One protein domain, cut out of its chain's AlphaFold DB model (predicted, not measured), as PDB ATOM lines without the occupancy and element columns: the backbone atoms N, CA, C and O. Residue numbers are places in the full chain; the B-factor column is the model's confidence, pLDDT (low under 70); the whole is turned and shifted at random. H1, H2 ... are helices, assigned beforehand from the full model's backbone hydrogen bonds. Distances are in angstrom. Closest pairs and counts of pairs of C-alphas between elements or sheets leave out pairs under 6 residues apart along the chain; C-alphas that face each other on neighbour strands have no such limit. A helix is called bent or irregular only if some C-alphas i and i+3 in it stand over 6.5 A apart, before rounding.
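AT A GLANCE: This is residues 373 to 428 of the 648 residues of the protein "CCHC-type domain-containing protein" of Aphanomyces astaci (UniProt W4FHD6). Three short helices, H2, H3 and H4, have their centres in a triangle and pack on one another at large angles, while the first helix, H1, folds together with H2 into a helical hairpin that makes one end of the longest axis. The printed part has 56 residues with four named helices, H1, H2, H3 and H4 in that order along the chain, and no named strand, and its class is all helix. It is compact, with a radius of gyration of the C-alphas of 10.8 A, and its outline is only just elongated, spanning 31 by 20 by 17 A.

IN THESE COORDINATES: H1 is residues 373 to 379, from C-alpha 373 at (-17.307, -52.677, -31.798), and is 9.8 A long from first to last C-alpha. H2 is residues 384 to 393, 15.1 A long. H3 is residues 398 to 405, 10.4 A long, from C-alpha 398 at (-1.053, -51.041, -24.903). H4 is residues 414 to 423, 14.2 A long, and ends with C-alpha 423 at (-1.054, -41.994, -39.625). No helix is bent or irregular.

HOW THE PARTS SIT: H2 is the hub and touches the three other helices. H1 and H2 are a hairpin, at a shallow tilt of 30 degrees and running opposite ways; their closest C-alphas, those of Gly 374 and Ala 387, are 5.3 A apart. H2 and H3 touch at a steep tilt of 46 degrees, opposite ways, with the C-alphas of Leu 392 and Ala 401 closest at 5.3 A. H2 and H4 touch at a steep tilt of 54 degrees, the same way, with the C-alphas of Val 388 and Ile 414 closest at 5.9 A. H3 and H4 touch and are about perpendicular at 72 degrees, only just past steep; the C-alphas of Leu 404 and Ser 417 are closest at 7.2 A. The helix packing is mostly crossed, with 1 of these 4 touching pairs at a shallow tilt. H1 and H4 are close but not clearly touching, with the C-alphas of Gly 374 and Ile 414 closest at 6.2 A. H1 and H3 are apart. Each O i to N i+4 pair is within hydrogen-bond range in H1, H3 and H4, and 5 of 6 are in H2.

THE WHOLE: The two C-alphas farthest apart, those of Asn 381 and Asp 425, are 31.4 A apart. The printed part, residues 373 to 428, has no cut. The links H1 to H2 and H2 to H3 are tight, the link H3 to H4 is short, and no link is long. The mean pLDDT of the printed part is 81.8, and residues 396 and 408 are under 70.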
ATOM      1  N   ILE A 373     -16.773 -53.537 -32.865       89.88
ATOM      2  CA  ILE A 373     -17.307 -52.677 -31.798       89.88
ATOM      3  C   ILE A 373     -18.171 -51.565 -32.394       89.88
ATOM      4  O   ILE A 373     -19.280 -51.335 -31.913       89.88
ATOM      5  N   GLY A 374     -17.691 -50.908 -33.453       87.94
ATOM      6  CA  GLY A 374     -18.448 -49.878 -34.162       87.94
ATOM      7  C   GLY A 374     -19.808 -50.383 -34.646       87.94
ATOM      8  O   GLY A 374     -20.824 -49.727 -34.419       87.94
ATOM      9  N   ASP A 375     -19.851 -51.577 -35.236       87.75
ATOM     10  CA  ASP A 375     -21.087 -52.207 -35.701       87.75
ATOM     11  C   ASP A 375     -22.010 -52.596 -34.539       87.75
ATOM     12  O   ASP A 375     -23.213 -52.351 -34.611       87.75
ATOM     13  N   ASN A 376     -21.476 -53.136 -33.438       86.75
ATOM     14  CA  ASN A 376     -22.265 -53.475 -32.248       86.75
ATOM     15  C   ASN A 376     -22.932 -52.238 -31.625       86.75
ATOM     16  O   ASN A 376     -24.121 -52.265 -31.308       86.75
ATOM     17  N   ILE A 377     -22.186 -51.140 -31.495       87.31
ATOM     18  CA  ILE A 377     -22.679 -49.859 -30.972       87.31
ATOM     19  C   ILE A 377     -23.718 -49.248 -31.916       87.31
ATOM     20  O   ILE A 377     -24.781 -48.819 -31.460       87.31
ATOM     21  N   ARG A 378     -23.468 -49.289 -33.232       85.06
ATOM     22  CA  ARG A 378     -24.413 -48.818 -34.254       85.06
ATOM     23  C   ARG A 378     -25.714 -49.623 -34.237       85.06
ATOM     24  O   ARG A 378     -26.789 -49.033 -34.217       85.06
ATOM     25  N   ASN A 379     -25.631 -50.952 -34.177       82.75
ATOM     26  CA  ASN A 379     -26.793 -51.847 -34.133       82.75
ATOM     27  C   ASN A 379     -27.619 -51.671 -32.850       82.75
ATOM     28  O   ASN A 379     -28.839 -51.839 -32.864       82.75
ATOM     29  N   ALA A 380     -26.970 -51.301 -31.749       79.62
ATOM     30  CA  ALA A 380     -27.625 -50.995 -30.486       79.62
ATOM     31  C   ALA A 380     -28.156 -49.547 -30.392       79.62
ATOM     32  O   ALA A 380     -28.790 -49.202 -29.394       79.62
ATOM     33  N   ASN A 381     -27.978 -48.729 -31.440       77.62
ATOM     34  CA  ASN A 381     -28.357 -47.312 -31.508       77.62
ATOM     35  C   ASN A 381     -27.698 -46.438 -30.427       77.62
ATOM     36  O   ASN A 381     -28.308 -45.490 -29.928       77.62
ATOM     37  N   PHE A 382     -26.455 -46.752 -30.065       80.62
ATOM     38  CA  PHE A 382     -25.653 -45.905 -29.192       80.62
ATOM     39  C   PHE A 382     -24.866 -44.855 -29.989       80.62
ATOM     40  O   PHE A 382     -24.595 -45.061 -31.177       80.62
ATOM     41  N   PRO A 383     -24.480 -43.732 -29.353       79.62
ATOM     42  CA  PRO A 383     -23.610 -42.742 -29.976       79.62
ATOM     43  C   PRO A 383     -22.284 -43.373 -30.452       79.62
ATOM     44  O   PRO A 383     -21.722 -44.206 -29.732       79.62
ATOM     45  N   PRO A 384     -21.752 -42.993 -31.631       80.19
ATOM     46  CA  PRO A 384     -20.484 -43.518 -32.150       80.19
ATOM     47  C   PRO A 384     -19.302 -43.356 -31.183       80.19
ATOM     48  O   PRO A 384     -18.388 -44.182 -31.171       80.19
ATOM     49  N   GLU A 385     -19.347 -42.341 -30.323       84.12
ATOM     50  CA  GLU A 385     -18.338 -42.050 -29.306       84.12
ATOM     51  C   GLU A 385     -18.220 -43.184 -28.276       84.12
ATOM     52  O   GLU A 385     -17.137 -43.438 -27.747       84.12
ATOM     53  N   SER A 386     -19.309 -43.919 -28.021       84.25
ATOM     54  CA  SER A 386     -19.301 -45.081 -27.126       84.25
ATOM     55  C   SER A 386     -18.407 -46.207 -27.650       84.25
ATOM     56  O   SER A 386     -17.757 -46.890 -26.862       84.25
ATOM     57  N   ALA A 387     -18.307 -46.371 -28.973       85.75
ATOM     58  CA  ALA A 387     -17.403 -47.351 -29.569       85.75
ATOM     59  C   ALA A 387     -15.932 -46.977 -29.339       85.75
ATOM     60  O   ALA A 387     -15.110 -47.842 -29.040       85.75
ATOM     61  N   VAL A 388     -15.605 -45.682 -29.427       85.00
ATOM     62  CA  VAL A 388     -14.249 -45.188 -29.146       85.00
ATOM     63  C   VAL A 388     -13.905 -45.352 -27.667       85.00
ATOM     64  O   VAL A 388     -12.785 -45.736 -27.340       85.00
ATOM     65  N   PHE A 389     -14.868 -45.123 -26.770       83.81
ATOM     66  CA  PHE A 389     -14.681 -45.352 -25.338       83.81
ATOM     67  C   PHE A 389     -14.306 -46.808 -25.029       83.81
ATOM     68  O   PHE A 389     -13.364 -47.049 -24.276       83.81
ATOM     69  N   ILE A 390     -14.999 -47.771 -25.641       84.56
ATOM     70  CA  ILE A 390     -14.669 -49.194 -25.503       84.56
ATOM     71  C   ILE A 390     -13.268 -49.470 -26.063       84.56
ATOM     72  O   ILE A 390     -12.442 -50.076 -25.388       84.56
ATOM     73  N   LEU A 391     -12.950 -48.953 -27.253       84.25
ATOM     74  CA  LEU A 391     -11.630 -49.121 -27.870       84.25
ATOM     75  C   LEU A 391     -10.483 -48.541 -27.013       84.25
ATOM     76  O   LEU A 391      -9.381 -49.079 -27.017       84.25
ATOM     77  N   LEU A 392     -10.717 -47.453 -26.277       82.12
ATOM     78  CA  LEU A 392      -9.715 -46.804 -25.422       82.12
ATOM     79  C   LEU A 392      -9.439 -47.549 -24.110       82.12
ATOM     80  O   LEU A 392      -8.318 -47.484 -23.590       82.12
ATOM     81  N   ASN A 393     -10.464 -48.182 -23.543       78.81
ATOM     82  CA  ASN A 393     -10.408 -48.752 -22.196       78.81
ATOM     83  C   ASN A 393     -10.275 -50.276 -22.199       78.81
ATOM     84  O   ASN A 393      -9.521 -50.805 -21.390       78.81
ATOM     85  N   GLU A 394     -10.927 -50.954 -23.142       79.25
ATOM     86  CA  GLU A 394     -11.015 -52.421 -23.188       79.25
ATOM     87  C   GLU A 394     -10.057 -53.051 -24.214       79.25
ATOM     88  O   GLU A 394      -9.951 -54.273 -24.315       79.25
ATOM     89  N   CYS A 395      -9.335 -52.242 -24.999       73.88
ATOM     90  CA  CYS A 395      -8.333 -52.776 -25.913       73.88
ATOM     91  C   CYS A 395      -7.088 -53.220 -25.134       73.88
ATOM     92  O   CYS A 395      -6.339 -52.398 -24.609       73.88
ATOM     93  N   GLU A 396      -6.830 -54.528 -25.130       69.94
ATOM     94  CA  GLU A 396      -5.658 -55.141 -24.485       69.94
ATOM     95  C   GLU A 396      -4.316 -54.772 -25.148       69.94
ATOM     96  O   GLU A 396      -3.258 -55.147 -24.646       69.94
ATOM     97  N   ASP A 397      -4.327 -54.041 -26.270       75.50
ATOM     98  CA  ASP A 397      -3.111 -53.594 -26.948       75.50
ATOM     99  C   ASP A 397      -2.623 -52.249 -26.365       75.50
ATOM    100  O   ASP A 397      -3.213 -51.193 -26.638       75.50
ATOM    101  N   PRO A 398      -1.526 -52.244 -25.579       74.06
ATOM    102  CA  PRO A 398      -1.053 -51.041 -24.903       74.06
ATOM    103  C   PRO A 398      -0.555 -49.972 -25.883       74.06
ATOM    104  O   PRO A 398      -0.559 -48.790 -25.533       74.06
ATOM    105  N   ILE A 399      -0.145 -50.351 -27.100       77.81
ATOM    106  CA  ILE A 399       0.338 -49.420 -28.128       77.81
ATOM    107  C   ILE A 399      -0.845 -48.648 -28.705       77.81
ATOM    108  O   ILE A 399      -0.808 -47.418 -28.768       77.81
ATOM    109  N   VAL A 400      -1.921 -49.355 -29.058       80.00
ATOM    110  CA  VAL A 400      -3.160 -48.755 -29.575       80.00
ATOM    111  C   VAL A 400      -3.771 -47.812 -28.538       80.00
ATOM    112  O   VAL A 400      -4.051 -46.651 -28.845       80.00
ATOM    113  N   ALA A 401      -3.907 -48.269 -27.291       79.81
ATOM    114  CA  ALA A 401      -4.526 -47.486 -26.228       79.81
ATOM    115  C   ALA A 401      -3.696 -46.243 -25.847       79.81
ATOM    116  O   ALA A 401      -4.253 -45.164 -25.624       79.81
ATOM    117  N   SER A 402      -2.362 -46.358 -25.809       79.81
ATOM    118  CA  SER A 402      -1.471 -45.219 -25.531       79.81
ATOM    119  C   SER A 402      -1.447 -44.210 -26.677       79.81
ATOM    120  O   SER A 402      -1.449 -43.004 -26.434       79.81
ATOM    121  N   CYS A 403      -1.475 -44.685 -27.926       83.12
ATOM    122  CA  CYS A 403      -1.493 -43.826 -29.107       83.12
ATOM    123  C   CYS A 403      -2.772 -42.979 -29.167       83.12
ATOM    124  O   CYS A 403      -2.697 -41.763 -29.347       83.12
ATOM    125  N   LEU A 404      -3.937 -43.598 -28.947       82.31
ATOM    126  CA  LEU A 404      -5.223 -42.898 -28.939       82.31
ATOM    127  C   LEU A 404      -5.363 -41.936 -27.747       82.31
ATOM    128  O   LEU A 404      -5.894 -40.841 -27.918       82.31
ATOM    129  N   ARG A 405      -4.847 -42.289 -26.557       81.69
ATOM    130  CA  ARG A 405      -4.815 -41.376 -25.394       81.69
ATOM    131  C   ARG A 405      -3.894 -40.170 -25.594       81.69
ATOM    132  O   ARG A 405      -4.156 -39.117 -25.025       81.69
ATOM    133  N   GLY A 406      -2.837 -40.316 -26.391       75.88
ATOM    134  CA  GLY A 406      -1.911 -39.237 -26.743       75.88
ATOM    135  C   GLY A 406      -2.364 -38.365 -27.919       75.88
ATOM    136  O   GLY A 406      -1.586 -37.527 -28.376       75.88
ATOM    137  N   ALA A 407      -3.573 -38.567 -28.456       75.88
ATOM    138  CA  ALA A 407      -4.073 -37.782 -29.576       75.88
ATOM    139  C   ALA A 407      -4.383 -36.328 -29.153       75.88
ATOM    140  O   ALA A 407      -5.003 -36.115 -28.111       75.88
ATOM    141  N   PRO A 408      -4.014 -35.313 -29.964       69.56
ATOM    142  CA  PRO A 408      -4.283 -33.901 -29.658       69.56
ATOM    143  C   PRO A 408      -5.785 -33.578 -29.633       69.56
ATOM    144  O   PRO A 408      -6.221 -32.668 -28.934       69.56
ATOM    145  N   THR A 409      -6.579 -34.348 -30.374       74.38
ATOM    146  CA  THR A 409      -8.041 -34.359 -30.320       74.38
ATOM    147  C   THR A 409      -8.495 -35.804 -30.228       74.38
ATOM    148  O   THR A 409      -8.117 -36.611 -31.083       74.38
ATOM    149  N   LEU A 410      -9.299 -36.135 -29.216       73.62
ATOM    150  CA  LEU A 410      -9.833 -37.485 -29.068       73.62
ATOM    151  C   LEU A 410     -10.718 -37.807 -30.288       73.62
ATOM    152  O   LEU A 410     -11.633 -37.032 -30.583       73.62
ATOM    153  N   PRO A 411     -10.467 -38.910 -31.011       79.94
ATOM    154  CA  PRO A 411     -11.344 -39.321 -32.098       79.94
ATOM    155  C   PRO A 411     -12.776 -39.531 -31.588       79.94
ATOM    156  O   PRO A 411     -12.978 -40.105 -30.524       79.94
ATOM    157  N   THR A 412     -13.779 -39.093 -32.346       80.19
ATOM    158  CA  THR A 412     -15.201 -39.289 -31.993       80.19
ATOM    159  C   THR A 412     -15.822 -40.513 -32.664       80.19
ATOM    160  O   THR A 412     -16.925 -40.925 -32.320       80.19
ATOM    161  N   THR A 413     -15.110 -41.122 -33.616       86.38
ATOM    162  CA  THR A 413     -15.565 -42.283 -34.389       86.38
ATOM    163  C   THR A 413     -14.469 -43.337 -34.515       86.38
ATOM    164  O   THR A 413     -13.269 -43.045 -34.401       86.38
ATOM    165  N   ILE A 414     -14.874 -44.582 -34.773       87.75
ATOM    166  CA  ILE A 414     -13.942 -45.687 -35.028       87.75
ATOM    167  C   ILE A 414     -13.130 -45.418 -36.296       87.75
ATOM    168  O   ILE A 414     -11.924 -45.651 -36.317       87.75
ATOM    169  N   GLU A 415     -13.752 -44.854 -37.328       86.62
ATOM    170  CA  GLU A 415     -13.103 -44.535 -38.596       86.62
ATOM    171  C   GLU A 415     -12.004 -43.481 -38.410       86.62
ATOM    172  O   GLU A 415     -10.895 -43.646 -38.922       86.62
ATOM    173  N   ALA A 416     -12.272 -42.435 -37.619       85.88
ATOM    174  CA  ALA A 416     -11.265 -41.441 -37.254       85.88
ATOM    175  C   ALA A 416     -10.141 -42.047 -36.397       85.88
ATOM    176  O   ALA A 416      -8.971 -41.740 -36.622       85.88
ATOM    177  N   SER A 417     -10.477 -42.950 -35.467       86.38
ATOM    178  CA  SER A 417      -9.493 -43.652 -34.630       86.38
ATOM    179  C   SER A 417      -8.546 -44.502 -35.476       86.38
ATOM    180  O   SER A 417      -7.328 -44.407 -35.341       86.38
ATOM    181  N   LEU A 418      -9.092 -45.298 -36.398       87.38
ATOM    182  CA  LEU A 418      -8.307 -46.144 -37.294       87.38
ATOM    183  C   LEU A 418      -7.462 -45.318 -38.265       87.38
ATOM    184  O   LEU A 418      -6.323 -45.689 -38.540       87.38
ATOM    185  N   LYS A 419      -7.986 -44.192 -38.768       87.19
ATOM    186  CA  LYS A 419      -7.220 -43.270 -39.615       87.19
ATOM    187  C   LYS A 419      -6.016 -42.699 -38.863       87.19
ATOM    188  O   LYS A 419      -4.906 -42.764 -39.377       87.19
ATOM    189  N   TYR A 420      -6.221 -42.225 -37.636       86.38
ATOM    190  CA  TYR A 420      -5.148 -41.691 -36.799       86.38
ATOM    191  C   TYR A 420      -4.085 -42.749 -36.465       86.38
ATOM    192  O   TYR A 420      -2.890 -42.482 -36.548       86.38
ATOM    193  N   LEU A 421      -4.499 -43.978 -36.148       86.44
ATOM    194  CA  LEU A 421      -3.569 -45.080 -35.888       86.44
ATOM    195  C   LEU A 421      -2.727 -45.439 -37.123       86.44
ATOM    196  O   LEU A 421      -1.538 -45.717 -36.981       86.44
ATOM    197  N   LYS A 422      -3.314 -45.381 -38.329       86.44
ATOM    198  CA  LYS A 422      -2.568 -45.540 -39.591       86.44
ATOM    199  C   LYS A 422      -1.565 -44.410 -39.802       86.44
ATOM    200  O   LYS A 422      -0.438 -44.684 -40.178       86.44
ATOM    201  N   GLU A 423      -1.950 -43.162 -39.529       86.44
ATOM    202  CA  GLU A 423      -1.054 -41.994 -39.625       86.44
ATOM    203  C   GLU A 423       0.122 -42.053 -38.634       86.44
ATOM    204  O   GLU A 423       1.136 -41.392 -38.839       86.44
ATOM    205  N   LYS A 424      -0.006 -42.833 -37.555       83.25
ATOM    206  CA  LYS A 424       1.046 -43.077 -36.557       83.25
ATOM    207  C   LYS A 424       1.803 -44.391 -36.771       83.25
ATOM    208  O   LYS A 424       2.505 -44.822 -35.859       83.25
ATOM    209  N   ASP A 425       1.649 -45.019 -37.938       81.31
ATOM    210  CA  ASP A 425       2.291 -46.285 -38.317       81.31
ATOM    211  C   ASP A 425       2.047 -47.438 -37.321       81.31
ATOM    212  O   ASP A 425       2.862 -48.351 -37.162       81.31
ATOM    213  N   VAL A 426       0.895 -47.438 -36.640       81.00
ATOM    214  CA  VAL A 426       0.504 -48.551 -35.768       81.00
ATOM    215  C   VAL A 426       0.077 -49.736 -36.634       81.00
ATOM    216  O   VAL A 426      -0.789 -49.614 -37.502       81.00
ATOM    217  N   ASN A 427       0.654 -50.915 -36.382       78.12
ATOM    218  CA  ASN A 427       0.321 -52.124 -37.131       78.12
ATOM    219  C   ASN A 427      -1.082 -52.643 -36.769       78.12
ATOM    220  O   ASN A 427      -1.259 -53.433 -35.842       78.12
ATOM    221  N   LEU A 428      -2.077 -52.222 -37.547       79.75
ATOM    222  CA  LEU A 428      -3.476 -52.605 -37.365       79.75
ATOM    223  C   LEU A 428      -3.789 -54.061 -37.726       79.75
ATOM    224  O   LEU A 428      -4.838 -54.571 -37.324       79.75
TER     225      LEU A 428